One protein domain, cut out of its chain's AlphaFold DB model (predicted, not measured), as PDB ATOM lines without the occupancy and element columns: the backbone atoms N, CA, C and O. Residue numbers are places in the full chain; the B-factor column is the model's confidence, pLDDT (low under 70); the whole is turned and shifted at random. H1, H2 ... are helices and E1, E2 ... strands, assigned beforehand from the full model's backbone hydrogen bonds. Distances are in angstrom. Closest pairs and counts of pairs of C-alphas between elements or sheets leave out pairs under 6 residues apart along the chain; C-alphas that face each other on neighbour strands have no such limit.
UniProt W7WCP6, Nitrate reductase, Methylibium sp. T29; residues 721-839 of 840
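AT A GLANCE: This is residues 721 to 839 of the 840 residues of the protein "Nitrate reductase" of Methylibium sp. T29 (UniProt W7WCP6). A twisted wall of six antiparallel strands has two helices, H1 and H2, side by side over one face, making two layers; the short H3 only grazes the sheet. The sheet's order is E2 E3 E1 E6 E5 E4. The printed part has 119 residues, with three named helices and six named strands along the chain as E1 H1 E2 E3 H2 E4 E5 E6 H3, class mixed. It is compact, with a radius of gyration of the C-alphas of 14.0 A and spans of 40 by 30 by 26 A.

HOW THE PARTS SIT: Start at E1, residues 721 to 729, between its antiparallel neighbours E3, residues 764 to 773, and E6, residues 820 to 829; N 724 and O 769, and N 725 and O 825, are each 2.9 A apart, within hydrogen-bond range. Edge strand E2, residues 749 to 755, forms a hairpin with E3; see N 751 and O 770, 2.9 A. E4, residues 796 to 801, E5, residues 806 to 814, and E6 form a meander, two hairpins in a row; see N 799 and O 808, 2.9 A, and N 826 and O 809, 2.8 A. E6 bends by 68 degrees at residue 823. H1, residues 733 to 742, lies over E2 and E3 at a height over the sheet of 8.2 A; the C-alphas of Ala 733 and Val 765, its closest to E3, are 6.0 A apart. E1, H1 and E2 form a split strand-helix-strand unit, with E3 between its two strands and a right-handed crossover. H2, residues 779 to 788, is on the same face, over E6, and touches H1 at a shallow tilt of 23 degrees, opposite ways, closest at the C-alphas of Ala 736 and Leu 788, 5.7 A. H3, residues 834 to 837, is apart from both. Every O i to N i+4 pair is within hydrogen-bond range in H1 and H2; H3 is too short for one.

IN THESE COORDINATES: Find C-alpha 721 at (140.300, 133.294, 77.806); from there E1 runs 26.3 A to C-alpha 729. E3 spans 29.9 A, E5 26.1 A, E6 25.0 A, H1 14.6 A and H2 14.2 A. H3 ends at C-alpha 837, (150.271, 142.319, 86.063).

THE WHOLE: The two C-alphas farthest apart, those of Glu 774 and Gly 817, are 43.6 A apart. The printed part has no cut and no long link, and no printed residue is under 70 in pLDDT.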
ATOM      1  N   GLN A 721     140.262 133.108  76.358       97.06
ATOM      2  CA  GLN A 721     140.300 133.294  77.806       97.06
ATOM      3  C   GLN A 721     139.992 134.738  78.188       97.06
ATOM      4  O   GLN A 721     140.250 135.676  77.439       97.06
ATOM      5  N   LEU A 722     139.461 134.913  79.389       97.81
ATOM      6  CA  LEU A 722     139.153 136.202  79.979       97.81
ATOM      7  C   LEU A 722     139.807 136.300  81.354       97.81
ATOM      8  O   LEU A 722     139.588 135.449  82.217       97.81
ATOM      9  N   LEU A 723     140.563 137.372  81.562       97.56
ATOM     10  CA  LEU A 723     141.056 137.794  82.864       97.56
ATOM     11  C   LEU A 723     140.643 139.240  83.102       97.56
ATOM     12  O   LEU A 723     141.055 140.137  82.367       97.56
ATOM     13  N   ALA A 724     139.856 139.472  84.143       97.56
ATOM     14  CA  ALA A 724     139.420 140.801  84.516       97.56
ATOM     15  C   ALA A 724     139.506 141.000  86.027       97.56
ATOM     16  O   ALA A 724     139.200 140.096  86.803       97.56
ATOM     17  N   ALA A 725     139.919 142.188  86.454       97.06
ATOM     18  CA  ALA A 725     139.953 142.538  87.864       97.06
ATOM     19  C   ALA A 725     139.674 144.025  88.073       97.06
ATOM     20  O   ALA A 725     140.034 144.848  87.234       97.06
ATOM     21  N   ALA A 726     139.070 144.378  89.205       96.62
ATOM     22  CA  ALA A 726     138.856 145.768  89.595       96.62
ATOM     23  C   ALA A 726     138.939 145.957  91.107       96.62
ATOM     24  O   ALA A 726     138.381 145.166  91.860       96.62
ATOM     25  N   TRP A 727     139.571 147.046  91.537       96.12
ATOM     26  CA  TRP A 727     139.360 147.638  92.852       96.12
ATOM     27  C   TRP A 727     138.086 148.481  92.808       96.12
ATOM     28  O   TRP A 727     138.009 149.472  92.073       96.12
ATOM     29  N   LEU A 728     137.088 148.077  93.588       96.06
ATOM     30  CA  LEU A 728     135.785 148.728  93.680       96.06
ATOM     31  C   LEU A 728     135.569 149.270  95.097       96.06
ATOM     32  O   LEU A 728     136.128 148.700  96.037       96.06
ATOM     33  N   PRO A 729     134.767 150.333  95.274       95.88
ATOM     34  CA  PRO A 729     134.308 150.752  96.596       95.88
ATOM     35  C   PRO A 729     133.752 149.565  97.396       95.88
ATOM     36  O   PRO A 729     133.052 148.709  96.846       95.88
ATOM     37  N   GLU A 730     134.102 149.470  98.680       95.38
ATOM     38  CA  GLU A 730     133.752 148.313  99.517       95.38
ATOM     39  C   GLU A 730     132.236 148.097  99.666       95.38
ATOM     40  O   GLU A 730     131.786 146.964  99.839       95.38
ATOM     41  N   ASP A 731     131.445 149.160  99.528       95.50
ATOM     42  CA  ASP A 731     129.980 149.177  99.535       95.50
ATOM     43  C   ASP A 731     129.341 148.742  98.199       95.50
ATOM     44  O   ASP A 731     128.125 148.569  98.127       95.50
ATOM     45  N   GLN A 732     130.143 148.513  97.152       96.44
ATOM     46  CA  GLN A 732     129.679 148.096  95.820       96.44
ATOM     47  C   GLN A 732     130.299 146.782  95.328       96.44
ATOM     48  O   GLN A 732     129.750 146.130  94.435       96.44
ATOM     49  N   ALA A 733     131.451 146.387  95.873       96.81
ATOM     50  CA  ALA A 733     132.243 145.277  95.354       96.81
ATOM     51  C   ALA A 733     131.494 143.933  95.351       96.81
ATOM     52  O   ALA A 733     131.557 143.193  94.367       96.81
ATOM     53  N   LEU A 734     130.749 143.614  96.414       96.56
ATOM     54  CA  LEU A 734     130.023 142.344  96.506       96.56
ATOM     55  C   LEU A 734     128.771 142.342  95.626       96.56
ATOM     56  O   LEU A 734     128.398 141.289  95.113       96.56
ATOM     57  N   LEU A 735     128.147 143.499  95.394       96.31
ATOM     58  CA  LEU A 735     127.070 143.622  94.412       96.31
ATOM     59  C   LEU A 735     127.592 143.423  92.980       96.31
ATOM     60  O   LEU A 735     126.969 142.715  92.188       96.31
ATOM     61  N   ALA A 736     128.748 144.004  92.646       97.06
ATOM     62  CA  ALA A 736     129.396 143.784  91.355       97.06
ATOM     63  C   ALA A 736     129.782 142.310  91.171       97.06
ATOM     64  O   ALA A 736     129.484 141.731  90.128       97.06
ATOM     65  N   GLN A 737     130.352 141.678  92.204       96.75
ATOM     66  CA  GLN A 737     130.619 140.241  92.212       96.75
ATOM     67  C   GLN A 737     129.333 139.448  91.947       96.75
ATOM     68  O   GLN A 737     129.324 138.597  91.068       96.75
ATOM     69  N   GLN A 738     128.234 139.735  92.653       95.62
ATOM     70  CA  GLN A 738     126.949 139.058  92.448       95.62
ATOM     71  C   GLN A 738     126.472 139.140  90.995       95.62
ATOM     72  O   GLN A 738     126.151 138.111  90.413       95.62
ATOM     73  N   ARG A 739     126.517 140.328  90.389       96.88
ATOM     74  CA  ARG A 739     126.116 140.527  88.990       96.88
ATOM     75  C   ARG A 739     127.049 139.828  88.001       96.88
ATOM     76  O   ARG A 739     126.581 139.275  87.016       96.88
ATOM     77  N   LEU A 740     128.356 139.809  88.264       97.56
ATOM     78  CA  LEU A 740     129.317 139.050  87.456       97.56
ATOM     79  C   LEU A 740     129.065 137.541  87.551       97.56
ATOM     80  O   LEU A 740     129.213 136.829  86.559       97.56
ATOM     81  N   ARG A 741     128.646 137.044  88.720       95.25
ATOM     82  CA  ARG A 741     128.287 135.630  88.894       95.25
ATOM     83  C   ARG A 741     127.123 135.211  88.003       95.25
ATOM     84  O   ARG A 741     127.170 134.112  87.454       95.25
ATOM     85  N   ASP A 742     126.135 136.080  87.813       94.44
ATOM     86  CA  ASP A 742     124.988 135.815  86.935       94.44
ATOM     87  C   ASP A 742     125.398 135.682  85.458       94.44
ATOM     88  O   ASP A 742     124.706 135.024  84.685       94.44
ATOM     89  N   LEU A 743     126.559 136.232  85.079       96.75
ATOM     90  CA  LEU A 743     127.137 136.123  83.736       96.75
ATOM     91  C   LEU A 743     128.022 134.880  83.546       96.75
ATOM     92  O   LEU A 743     128.386 134.558  82.417       96.75
ATOM     93  N   MET A 744     128.385 134.162  84.616       97.00
ATOM     94  CA  MET A 744     129.249 132.973  84.517       97.00
ATOM     95  C   MET A 744     128.682 131.859  83.616       97.00
ATOM     96  O   MET A 744     129.474 131.251  82.896       97.00
ATOM     97  N   PRO A 745     127.361 131.576  83.595       95.19
ATOM     98  CA  PRO A 745     126.778 130.582  82.687       95.19
ATOM     99  C   PRO A 745     126.834 130.951  81.195       95.19
ATOM    100  O   PRO A 745     126.428 130.138  80.372       95.19
ATOM    101  N   SER A 746     127.337 132.133  80.830       95.88
ATOM    102  CA  SER A 746     127.589 132.521  79.435       95.88
ATOM    103  C   SER A 746     128.936 132.019  78.895       95.88
ATOM    104  O   SER A 746     129.277 132.291  77.748       95.88
ATOM    105  N   PHE A 747     129.716 131.310  79.715       97.06
ATOM    106  CA  PHE A 747     131.038 130.782  79.376       97.06
ATOM    107  C   PHE A 747     131.118 129.284  79.678       97.06
ATOM    108  O   PHE A 747     130.420 128.792  80.563       97.06
ATOM    109  N   SER A 748     132.022 128.554  79.021       96.12
ATOM    110  CA  SER A 748     132.257 127.127  79.307       96.12
ATOM    111  C   SER A 748     132.861 126.907  80.701       96.12
ATOM    112  O   SER A 748     132.596 125.902  81.364       96.12
ATOM    113  N   TYR A 749     133.645 127.876  81.170       97.56
ATOM    114  CA  TYR A 749     134.173 127.960  82.527       97.56
ATOM    115  C   TYR A 749     134.221 129.415  82.961       97.56
ATOM    116  O   TYR A 749     134.663 130.269  82.195       97.56
ATOM    117  N   ALA A 750     133.834 129.695  84.200       98.00
ATOM    118  CA  ALA A 750     134.088 130.974  84.830       98.00
ATOM    119  C   ALA A 750     134.206 130.849  86.351       98.00
ATOM    120  O   ALA A 750     133.614 129.964  86.973       98.00
ATOM    121  N   HIS A 751     134.961 131.759  86.960       97.62
ATOM    122  CA  HIS A 751     134.963 131.945  88.404       97.62
ATOM    123  C   HIS A 751     135.036 133.426  88.773       97.62
ATOM    124  O   HIS A 751     135.608 134.237  88.041       97.62
ATOM    125  N   CYS A 752     134.477 133.767  89.933       97.75
ATOM    126  CA  CYS A 752     134.437 135.137  90.434       97.75
ATOM    127  C   CYS A 752     134.664 135.179  91.949       97.75
ATOM    128  O   CYS A 752     133.849 134.668  92.724       97.75
ATOM    129  N   VAL A 753     135.741 135.830  92.385       97.25
ATOM    130  CA  VAL A 753     136.155 135.888  93.797       97.25
ATOM    131  C   VAL A 753     136.552 137.310  94.197       97.25
ATOM    132  O   VAL A 753     137.090 138.045  93.365       97.25
ATOM    133  N   PRO A 754     136.316 137.733  95.449       96.81
ATOM    134  CA  PRO A 754     136.920 138.951  95.954       96.81
ATOM    135  C   PRO A 754     138.403 138.723  96.285       96.81
ATOM    136  O   PRO A 754     138.837 137.606  96.562       96.81
ATOM    137  N   PHE A 755     139.182 139.798  96.317       95.88
ATOM    138  CA  PHE A 755     140.565 139.805  96.788       95.88
ATOM    139  C   PHE A 755     140.880 141.120  97.508       95.88
ATOM    140  O   PHE A 755     140.210 142.131  97.312       95.88
ATOM    141  N   GLY A 756     141.913 141.124  98.349       92.62
ATOM    142  CA  GLY A 756     142.383 142.341  99.008       92.62
ATOM    143  C   GLY A 756     142.730 142.146 100.476       92.62
ATOM    144  O   GLY A 756     143.041 141.043 100.923       92.62
ATOM    145  N   ARG A 757     142.743 143.257 101.217       90.94
ATOM    146  CA  ARG A 757     143.036 143.301 102.654       90.94
ATOM    147  C   ARG A 757     141.993 144.169 103.338       90.94
ATOM    148  O   ARG A 757     142.142 145.381 103.339       90.94
ATOM    149  N   GLU A 758     140.953 143.563 103.896       92.38
ATOM    150  CA  GLU A 758     139.934 144.283 104.659       92.38
ATOM    151  C   GLU A 758     140.369 144.500 106.127       92.38
ATOM    152  O   GLU A 758     140.847 143.545 106.763       92.38
ATOM    153  N   PRO A 759     140.180 145.714 106.691       90.31
ATOM    154  CA  PRO A 759     139.780 146.942 105.997       90.31
ATOM    155  C   PRO A 759     140.932 147.489 105.140       90.31
ATOM    156  O   PRO A 759     142.086 147.518 105.575       90.31
ATOM    157  N   HIS A 760     140.623 147.922 103.919       92.94
ATOM    158  CA  HIS A 760     141.621 148.508 103.028       92.94
ATOM    159  C   HIS A 760     141.705 150.017 103.281       92.94
ATOM    160  O   HIS A 760     140.676 150.672 103.402       92.94
ATOM    161  N   ALA A 761     142.906 150.607 103.280       91.31
ATOM    162  CA  ALA A 761     143.102 152.032 103.602       91.31
ATOM    163  C   ALA A 761     142.309 153.007 102.703       91.31
ATOM    164  O   ALA A 761     141.990 154.116 103.114       91.31
ATOM    165  N   ARG A 762     141.987 152.584 101.473       92.12
ATOM    166  CA  ARG A 762     141.166 153.341 100.505       92.12
ATOM    167  C   ARG A 762     139.661 153.019 100.539       92.12
ATOM    168  O   ARG A 762     138.950 153.526  99.683       92.12
ATOM    169  N   GLY A 763     139.190 152.135 101.424       94.19
ATOM    170  CA  GLY A 763     137.790 151.677 101.427       94.19
ATOM    171  C   GLY A 763     137.395 150.926 100.150       94.19
ATOM    172  O   GLY A 763     136.332 151.165  99.585       94.19
ATOM    173  N   VAL A 764     138.288 150.067  99.640       95.06
ATOM    174  CA  VAL A 764     138.066 149.295  98.406       95.06
ATOM    175  C   VAL A 764     138.263 147.802  98.628       95.06
ATOM    176  O   VAL A 764     139.095 147.387  99.435       95.06
ATOM    177  N   VAL A 765     137.552 147.003  97.841       96.81
ATOM    178  CA  VAL A 765     137.695 145.548  97.745       96.81
ATOM    179  C   VAL A 765     137.925 145.185  96.281       96.81
ATOM    180  O   VAL A 765     137.322 145.761  95.374       96.81
ATOM    181  N   GLY A 766     138.854 144.266  96.041       96.75
ATOM    182  CA  GLY A 766     139.142 143.751  94.713       96.75
ATOM    183  C   GLY A 766     138.118 142.697  94.303       96.75
ATOM    184  O   GLY A 766     137.711 141.886  95.128       96.75
ATOM    185  N   VAL A 767     137.731 142.668  93.031       97.81
ATOM    186  CA  VAL A 767     136.939 141.587  92.425       97.81
ATOM    187  C   VAL A 767     137.711 141.028  91.241       97.81
ATOM    188  O   VAL A 767     138.085 141.786  90.348       97.81
ATOM    189  N   LEU A 768     137.969 139.720  91.248       97.50
ATOM    190  CA  LEU A 768     138.630 138.969  90.184       97.50
ATOM    191  C   LEU A 768     137.588 138.114  89.460       97.50
ATOM    192  O   LEU A 768     136.885 137.327  90.093       97.50
ATOM    193  N   PHE A 769     137.527 138.253  88.140       98.25
ATOM    194  CA  PHE A 769     136.681 137.469  87.253       98.25
ATOM    195  C   PHE A 769     137.543 136.787  86.193       98.25
ATOM    196  O   PHE A 769     138.299 137.444  85.468       98.25
ATOM    197  N   ARG A 770     137.408 135.469  86.079       97.69
ATOM    198  CA  ARG A 770     138.000 134.700  84.988       97.69
ATOM    199  C   ARG A 770     136.939 133.942  84.240       97.69
ATOM    200  O   ARG A 770     136.019 133.415  84.859       97.69
ATOM    201  N   ALA A 771     137.131 133.814  82.937       98.12
ATOM    202  CA  ALA A 771     136.318 132.932  82.124       98.12
ATOM    203  C   ALA A 771     137.113 132.314  80.974       98.12
ATOM    204  O   ALA A 771     138.206 132.769  80.639       98.12
ATOM    205  N   ALA A 772     136.562 131.264  80.384       97.56
ATOM    206  CA  ALA A 772     137.098 130.616  79.204       97.56
ATOM    207  C   ALA A 772     135.954 130.071  78.342       97.56
ATOM    208  O   ALA A 772     134.933 129.612  78.866       97.56
ATOM    209  N   ALA A 773     136.130 130.145  77.026       95.88
ATOM    210  CA  ALA A 773     135.152 129.706  76.041       95.88
ATOM    211  C   ALA A 773     135.842 129.179  74.773       95.88
ATOM    212  O   ALA A 773     137.030 129.420  74.538       95.88
ATOM    213  N   GLU A 774     135.075 128.448  73.966       93.62
ATOM    214  CA  GLU A 774     135.521 127.930  72.667       93.62
ATOM    215  C   GLU A 774     135.647 129.050  71.625       93.62
ATOM    216  O   GLU A 774     136.581 129.057  70.825       93.62
ATOM    217  N   GLU A 775     134.754 130.038  71.695       93.44
ATOM    218  CA  GLU A 775     134.704 131.195  70.804       93.44
ATOM    219  C   GLU A 775     134.774 132.512  71.596       93.44
ATOM    220  O   GLU A 775     134.466 132.533  72.795       93.44
ATOM    221  N   PRO A 776     135.177 133.630  70.958       95.19
ATOM    222  CA  PRO A 776     135.126 134.943  71.585       95.19
ATOM    223  C   PRO A 776     133.729 135.291  72.102       95.19
ATOM    224  O   PRO A 776     132.732 135.124  71.403       95.19
ATOM    225  N   ALA A 777     133.666 135.822  73.323       94.19
ATOM    226  CA  ALA A 777     132.414 136.291  73.901       94.19
ATOM    227  C   ALA A 777     131.797 137.442  73.094       94.19
ATOM    228  O   ALA A 777     132.516 138.302  72.579       94.19
ATOM    229  N   ALA A 778     130.462 137.486  73.056       94.06
ATOM    230  CA  ALA A 778     129.709 138.560  72.415       94.06
ATOM    231  C   ALA A 778     130.080 139.942  72.981       94.06
ATOM    232  O   ALA A 778     130.342 140.096  74.182       94.06
ATOM    233  N   ASP A 779     130.063 140.965  72.126       93.00
ATOM    234  CA  ASP A 779     130.460 142.324  72.501       93.00
ATOM    235  C   ASP A 779     129.560 142.915  73.593       93.00
ATOM    236  O   ASP A 779     130.054 143.623  74.475       93.00
ATOM    237  N   GLU A 780     128.268 142.583  73.595       95.50
ATOM    238  CA  GLU A 780     127.318 142.997  74.627       95.50
ATOM    239  C   GLU A 780     127.694 142.416  75.991       95.50
ATOM    240  O   GLU A 780     127.691 143.133  76.993       95.50
ATOM    241  N   LEU A 781     128.069 141.134  76.034       96.44
ATOM    242  CA  LEU A 781     128.502 140.467  77.261       96.44
ATOM    243  C   LEU A 781     129.801 141.089  77.789       96.44
ATOM    244  O   LEU A 781     129.919 141.385  78.979       96.44
ATOM    245  N   MET A 782     130.758 141.359  76.899       96.00
ATOM    246  CA  MET A 782     132.005 142.032  77.262       96.00
ATOM    247  C   MET A 782     131.765 143.458  77.771       96.00
ATOM    248  O   MET A 782     132.360 143.856  78.773       96.00
ATOM    249  N   ALA A 783     130.865 144.216  77.141       94.88
ATOM    250  CA  ALA A 783     130.491 145.557  77.586       94.88
ATOM    251  C   ALA A 783     129.804 145.545  78.964       94.88
ATOM    252  O   ALA A 783     130.070 146.422  79.790       94.88
ATOM    253  N   GLN A 784     128.971 144.538  79.247       96.94
ATOM    254  CA  GLN A 784     128.373 144.348  80.572       96.94
ATOM    255  C   GLN A 784     129.446 144.103  81.642       96.94
ATOM    256  O   GLN A 784     129.438 144.776  82.673       96.94
ATOM    257  N   ILE A 785     130.409 143.211  81.385       97.38
ATOM    258  CA  ILE A 785     131.527 142.937  82.307       97.38
ATOM    259  C   ILE A 785     132.365 144.203  82.539       97.38
ATOM    260  O   ILE A 785     132.658 144.557  83.682       97.38
ATOM    261  N   GLU A 786     132.701 144.931  81.472       96.31
ATOM    262  CA  GLU A 786     133.430 146.200  81.549       96.31
ATOM    263  C   GLU A 786     132.689 147.249  82.386       96.31
ATOM    264  O   GLU A 786     133.307 147.978  83.166       96.31
ATOM    265  N   SER A 787     131.364 147.321  82.251       96.00
ATOM    266  CA  SER A 787     130.526 148.227  83.033       96.00
ATOM    267  C   SER A 787     130.518 147.853  84.514       96.00
ATOM    268  O   SER A 787     130.684 148.732  85.358       96.00
ATOM    269  N   LEU A 788     130.362 146.568  84.844       96.88
ATOM    270  CA  LEU A 788     130.342 146.080  86.230       96.88
ATOM    271  C   LEU A 788     131.678 146.300  86.949       96.88
ATOM    272  O   LEU A 788     131.695 146.550  88.151       96.88
ATOM    273  N   LEU A 789     132.788 146.252  86.211       96.25
ATOM    274  CA  LEU A 789     134.137 146.509  86.724       96.25
ATOM    275  C   LEU A 789     134.551 147.990  86.639       96.25
ATOM    276  O   LEU A 789     135.657 148.358  87.037       96.25
ATOM    277  N   GLY A 790     133.675 148.858  86.126       93.06
ATOM    278  CA  GLY A 790     133.916 150.295  86.027       93.06
ATOM    279  C   GLY A 790     134.999 150.693  85.016       93.06
ATOM    280  O   GLY A 790     135.595 151.762  85.155       93.06
ATOM    281  N   VAL A 791     135.257 149.868  84.000       92.06
ATOM    282  CA  VAL A 791     136.197 150.145  82.894       92.06
ATOM    283  C   VAL A 791     135.489 150.559  81.597       92.06
ATOM    284  O   VAL A 791     136.114 150.643  80.547       92.06
ATOM    285  N   ALA A 792     134.189 150.867  81.663       85.88
ATOM    286  CA  ALA A 792     133.422 151.355  80.517       85.88
ATOM    287  C   ALA A 792     133.515 152.888  80.283       85.88
ATOM    288  O   ALA A 792     133.030 153.389  79.270       85.88
ATOM    289  N   GLY A 793     134.128 153.653  81.192       79.62
ATOM    290  CA  GLY A 793     134.155 155.123  81.129       79.62
ATOM    291  C   GLY A 793     135.179 155.726  80.147       79.62
ATOM    292  O   GLY A 793     136.055 155.015  79.657       79.62
ATOM    293  N   PRO A 794     135.134 157.054  79.906       78.44
ATOM    294  CA  PRO A 794     136.063 157.758  79.009       78.44
ATOM    295  C   PRO A 794     137.517 157.766  79.507       78.44
ATOM    296  O   PRO A 794     138.436 157.993  78.733       78.44
ATOM    297  N   GLN A 795     137.730 157.498  80.798       78.94
ATOM    298  CA  GLN A 795     139.060 157.360  81.400       78.94
ATOM    299  C   GLN A 795     139.701 155.987  81.132       78.94
ATOM    300  O   GLN A 795     140.840 155.753  81.535       78.94
ATOM    301  N   ALA A 796     138.972 155.055  80.507       87.81
ATOM    302  CA  ALA A 796     139.495 153.736  80.202       87.81
ATOM    303  C   ALA A 796     140.252 153.735  78.868       87.81
ATOM    304  O   ALA A 796     139.720 154.134  77.833       87.81
ATOM    305  N   LEU A 797     141.477 153.214  78.877       90.94
ATOM    306  CA  LEU A 797     142.208 152.894  77.656       90.94
ATOM    307  C   LEU A 797     141.642 151.597  77.084       90.94
ATOM    308  O   LEU A 797     141.486 150.616  77.815       90.94
ATOM    309  N   ARG A 798     141.339 151.589  75.784       92.44
ATOM    310  CA  ARG A 798     140.707 150.452  75.110       92.44
ATOM    311  C   ARG A 798     141.473 150.037  73.865       92.44
ATOM    312  O   ARG A 798     141.948 150.873  73.104       92.44
ATOM    313  N   TYR A 799     141.527 148.732  73.644       92.62
ATOM    314  CA  TYR A 799     141.991 148.122  72.407       92.62
ATOM    315  C   TYR A 799     141.103 146.919  72.092       92.62
ATOM    316  O   TYR A 799     140.819 146.108  72.973       92.62
ATOM    317  N   ALA A 800     140.667 146.800  70.845       90.69
ATOM    318  CA  ALA A 800     139.895 145.662  70.374       90.69
ATOM    319  C   ALA A 800     140.410 145.235  68.998       90.69
ATOM    320  O   ALA A 800     140.589 146.066  68.110       90.69
ATOM    321  N   ASP A 801     140.621 143.936  68.833       92.44
ATOM    322  CA  ASP A 801     140.885 143.285  67.556       92.44
ATOM    323  C   ASP A 801     139.866 142.148  67.393       92.44
ATOM    324  O   ASP A 801     140.119 141.019  67.829       92.44
ATOM    325  N   PRO A 802     138.700 142.438  66.781       88.19
ATOM    326  CA  PRO A 802     137.651 141.445  66.568       88.19
ATOM    327  C   PRO A 802     138.125 140.251  65.736       88.19
ATOM    328  O   PRO A 802     137.686 139.131  65.972       88.19
ATOM    329  N   LYS A 803     139.071 140.456  64.805       88.69
ATOM    330  CA  LYS A 803     139.597 139.376  63.954       88.69
ATOM    331  C   LYS A 803     140.389 138.354  64.759       88.69
ATOM    332  O   LYS A 803     140.407 137.181  64.405       88.69
ATOM    333  N   ARG A 804     141.062 138.799  65.821       88.62
ATOM    334  CA  ARG A 804     141.811 137.933  66.742       88.62
ATOM    335  C   ARG A 804     141.029 137.587  68.011       88.62
ATOM    336  O   ARG A 804     141.596 136.957  68.900       88.62
ATOM    337  N   GLY A 805     139.774 138.030  68.129       90.94
ATOM    338  CA  GLY A 805     138.974 137.891  69.349       90.94
ATOM    339  C   GLY A 805     139.605 138.565  70.575       90.94
ATOM    340  O   GLY A 805     139.353 138.140  71.704       90.94
ATOM    341  N   GLN A 806     140.469 139.567  70.375       94.31
ATOM    342  CA  GLN A 806     141.202 140.220  71.459       94.31
ATOM    343  C   GLN A 806     140.491 141.486  71.912       94.31
ATOM    344  O   GLN A 806     140.114 142.333  71.103       94.31
ATOM    345  N   ARG A 807     140.376 141.650  73.228       94.38
ATOM    346  CA  ARG A 807     139.785 142.838  73.842       94.38
ATOM    347  C   ARG A 807     140.563 143.248  75.081       94.38
ATOM    348  O   ARG A 807     140.972 142.403  75.879       94.38
ATOM    349  N   ARG A 808     140.822 144.541  75.227       94.50
ATOM    350  CA  ARG A 808     141.551 145.143  76.341       94.50
ATOM    351  C   ARG A 808     140.813 146.393  76.778       94.50
ATOM    352  O   ARG A 808     140.573 147.273  75.956       94.50
ATOM    353  N   ALA A 809     140.524 146.494  78.064       94.94
ATOM    354  CA  ALA A 809     140.099 147.735  78.692       94.94
ATOM    355  C   ALA A 809     140.873 147.903  80.000       94.94
ATOM    356  O   ALA A 809     141.055 146.929  80.726       94.94
ATOM    357  N   MET A 810     141.355 149.103  80.305       94.38
ATOM    358  CA  MET A 810     142.044 149.385  81.568       94.38
ATOM    359  C   MET A 810     141.728 150.787  82.069       94.38
ATOM    360  O   MET A 810     141.703 151.734  81.288       94.38
ATOM    361  N   ARG A 811     141.521 150.927  83.377       93.44
ATOM    362  CA  ARG A 811     141.335 152.212  84.055       93.44
ATOM    363  C   ARG A 811     142.573 152.516  84.890       93.44
ATOM    364  O   ARG A 811     142.820 151.860  85.905       93.44
ATOM    365  N   LEU A 812     143.324 153.519  84.446       89.50
ATOM    366  CA  LEU A 812     144.461 154.075  85.169       89.50
ATOM    367  C   LEU A 812     144.009 155.312  85.944       89.50
ATOM    368  O   LEU A 812     143.315 156.167  85.401       89.50
ATOM    369  N   VAL A 813     144.416 155.411  87.205       86.38
ATOM    370  CA  VAL A 813     144.173 156.584  88.049       86.38
ATOM    371  C   VAL A 813     145.511 157.249  88.329       86.38
ATOM    372  O   VAL A 813     146.449 156.586  88.773       86.38
ATOM    373  N   ALA A 814     145.608 158.548  88.046       83.44
ATOM    374  CA  ALA A 814     146.795 159.327  88.374       83.44
ATOM    375  C   ALA A 814     147.011 159.323  89.895       83.44
ATOM    376  O   ALA A 814     146.089 159.600  90.661       83.44
ATOM    377  N   GLY A 815     148.212 158.951  90.324       73.69
ATOM    378  CA  GLY A 815     148.667 159.019  91.704       73.69
ATOM    379  C   GLY A 815     149.566 160.229  91.945       73.69
ATOM    380  O   GLY A 815     149.977 160.927  91.013       73.69
ATOM    381  N   ASP A 816     149.896 160.453  93.215       70.44
ATOM    382  CA  ASP A 816     150.801 161.527  93.619       70.44
ATOM    383  C   ASP A 816     152.203 161.312  93.021       70.44
ATOM    384  O   ASP A 816     152.727 160.196  92.992       70.44
ATOM    385  N   GLY A 817     152.816 162.387  92.511       73.44
ATOM    386  CA  GLY A 817     154.168 162.348  91.937       73.44
ATOM    387  C   GLY A 817     154.271 161.835  90.493       73.44
ATOM    388  O   GLY A 817     155.370 161.522  90.048       73.44
ATOM    389  N   GLY A 818     153.161 161.749  89.748       74.75
ATOM    390  CA  GLY A 818     153.163 161.399  88.318       74.75
ATOM    391  C   GLY A 818     153.115 159.897  88.011       74.75
ATOM    392  O   GLY A 818     153.090 159.513  86.843       74.75
ATOM    393  N   ASN A 819     153.045 159.042  89.036       79.50
ATOM    394  CA  ASN A 819     152.833 157.605  88.867       79.50
ATOM    395  C   ASN A 819     151.355 157.305  88.583       79.50
ATOM    396  O   ASN A 819     150.476 157.858  89.234       79.50
ATOM    397  N   ALA A 820     151.059 156.399  87.651       83.50
ATOM    398  CA  ALA A 820     149.696 155.928  87.394       83.50
ATOM    399  C   ALA A 820     149.446 154.583  88.093       83.50
ATOM    400  O   ALA A 820     150.278 153.679  88.028       83.50
ATOM    401  N   ARG A 821     148.286 154.432  88.739       87.88
ATOM    402  CA  ARG A 821     147.846 153.180  89.368       87.88
ATOM    403  C   ARG A 821     146.821 152.473  88.489       87.88
ATOM    404  O   ARG A 821     145.849 153.091  88.060       87.88
ATOM    405  N   LEU A 822     146.990 151.170  88.287       89.56
ATOM    406  CA  LEU A 822     145.980 150.326  87.652       89.56
ATOM    407  C   LEU A 822     144.873 149.984  88.656       89.56
ATOM    408  O   LEU A 822     145.098 149.218  89.590       89.56
ATOM    409  N   ASP A 823     143.680 150.552  88.470       91.62
ATOM    410  CA  ASP A 823     142.539 150.285  89.354       91.62
ATOM    411  C   ASP A 823     141.606 149.204  88.810       91.62
ATOM    412  O   ASP A 823     140.954 148.529  89.602       91.62
ATOM    413  N   ALA A 824     141.517 149.027  87.493       95.50
ATOM    414  CA  ALA A 824     140.722 147.958  86.901       95.50
ATOM    415  C   ALA A 824     141.197 147.612  85.489       95.50
ATOM    416  O   ALA A 824     141.708 148.477  84.775       95.50
ATOM    417  N   PHE A 825     141.007 146.361  85.072       95.88
ATOM    418  CA  PHE A 825     141.324 145.904  83.727       95.88
ATOM    419  C   PHE A 825     140.470 144.710  83.280       95.88
ATOM    420  O   PHE A 825     139.940 143.958  84.096       95.88
ATOM    421  N   VAL A 826     140.386 144.527  81.963       96.88
ATOM    422  CA  VAL A 826     139.754 143.403  81.263       96.88
ATOM    423  C   VAL A 826     140.675 142.977  80.119       96.88
ATOM    424  O   VAL A 826     141.018 143.801  79.272       96.88
ATOM    425  N   LEU A 827     141.062 141.701  80.075       97.00
ATOM    426  CA  LEU A 827     141.821 141.063  78.996       97.00
ATOM    427  C   LEU A 827     141.006 139.885  78.436       97.00
ATOM    428  O   LEU A 827     140.919 138.854  79.090       97.00
ATOM    429  N   GLY A 828     140.417 140.023  77.246       96.50
ATOM    430  CA  GLY A 828     139.747 138.939  76.510       96.50
ATOM    431  C   GLY A 828     140.595 138.396  75.352       96.50
ATOM    432  O   GLY A 828     141.285 139.164  74.674       96.50
ATOM    433  N   GLY A 829     140.560 137.088  75.118       95.62
ATOM    434  CA  GLY A 829     141.396 136.373  74.155       95.62
ATOM    435  C   GLY A 829     142.738 135.973  74.769       95.62
ATOM    436  O   GLY A 829     142.816 135.021  75.537       95.62
ATOM    437  N   ASP A 830     143.805 136.701  74.433       91.31
ATOM    438  CA  ASP A 830     145.154 136.448  74.964       91.31
ATOM    439  C   ASP A 830     145.320 137.052  76.371       91.31
ATOM    440  O   ASP A 830     145.214 138.265  76.531       91.31
ATOM    441  N   ILE A 831     145.611 136.246  77.392       93.50
ATOM    442  CA  ILE A 831     145.805 136.731  78.771       93.50
ATOM    443  C   ILE A 831     147.262 136.673  79.248       93.50
ATOM    444  O   ILE A 831     147.523 136.877  80.431       93.50
ATOM    445  N   ARG A 832     148.246 136.459  78.359       89.38
ATOM    446  CA  ARG A 832     149.670 136.304  78.737       89.38
ATOM    447  C   ARG A 832     150.255 137.493  79.505       89.38
ATOM    448  O   ARG A 832     151.225 137.327  80.242       89.38
ATOM    449  N   ALA A 833     149.648 138.675  79.385       88.25
ATOM    450  CA  ALA A 833     150.013 139.853  80.173       88.25
ATOM    451  C   ALA A 833     149.801 139.669  81.693       88.25
ATOM    452  O   ALA A 833     150.370 140.423  82.479       88.25
ATOM    453  N   GLU A 834     149.047 138.654  82.129       89.06
ATOM    454  CA  GLU A 834     148.839 138.320  83.541       89.06
ATOM    455  C   GLU A 834     150.148 138.206  84.330       89.06
ATOM    456  O   GLU A 834     150.246 138.727  85.441       89.06
ATOM    457  N   ALA A 835     151.158 137.535  83.768       85.19
ATOM    458  CA  ALA A 835     152.429 137.302  84.452       85.19
ATOM    459  C   ALA A 835     153.152 138.612  84.804       85.19
ATOM    460  O   ALA A 835     153.879 138.670  85.797       85.19
ATOM    461  N   TRP A 836     152.939 139.654  83.998       83.25
ATOM    462  CA  TRP A 836     153.433 141.000  84.260       83.25
ATOM    463  C   TRP A 836     152.558 141.715  85.296       83.25
ATOM    464  O   TRP A 836     153.089 142.207  86.286       83.25
ATOM    465  N   ILE A 837     151.227 141.668  85.146       84.88
ATOM    466  CA  ILE A 837     150.271 142.319  86.063       84.88
ATOM    467  C   ILE A 837     150.419 141.812  87.500       84.88
ATOM    468  O   ILE A 837     150.383 142.608  88.424       84.88
ATOM    469  N   LYS A 838     150.629 140.506  87.710       80.12
ATOM    470  CA  LYS A 838     150.806 139.923  89.054       80.12
ATOM    471  C   LYS A 838     152.047 140.428  89.803       80.12
ATOM    472  O   LYS A 838     152.140 140.212  91.009       80.12
ATOM    473  N   ARG A 839     153.026 141.006  89.097       71.31
ATOM    474  CA  ARG A 839     154.275 141.534  89.675       71.31
ATOM    475  C   ARG A 839     154.215 143.039  89.948       71.31
ATOM    476  O   ARG A 839     155.095 143.536  90.648       71.31
TER     477      ARG A 839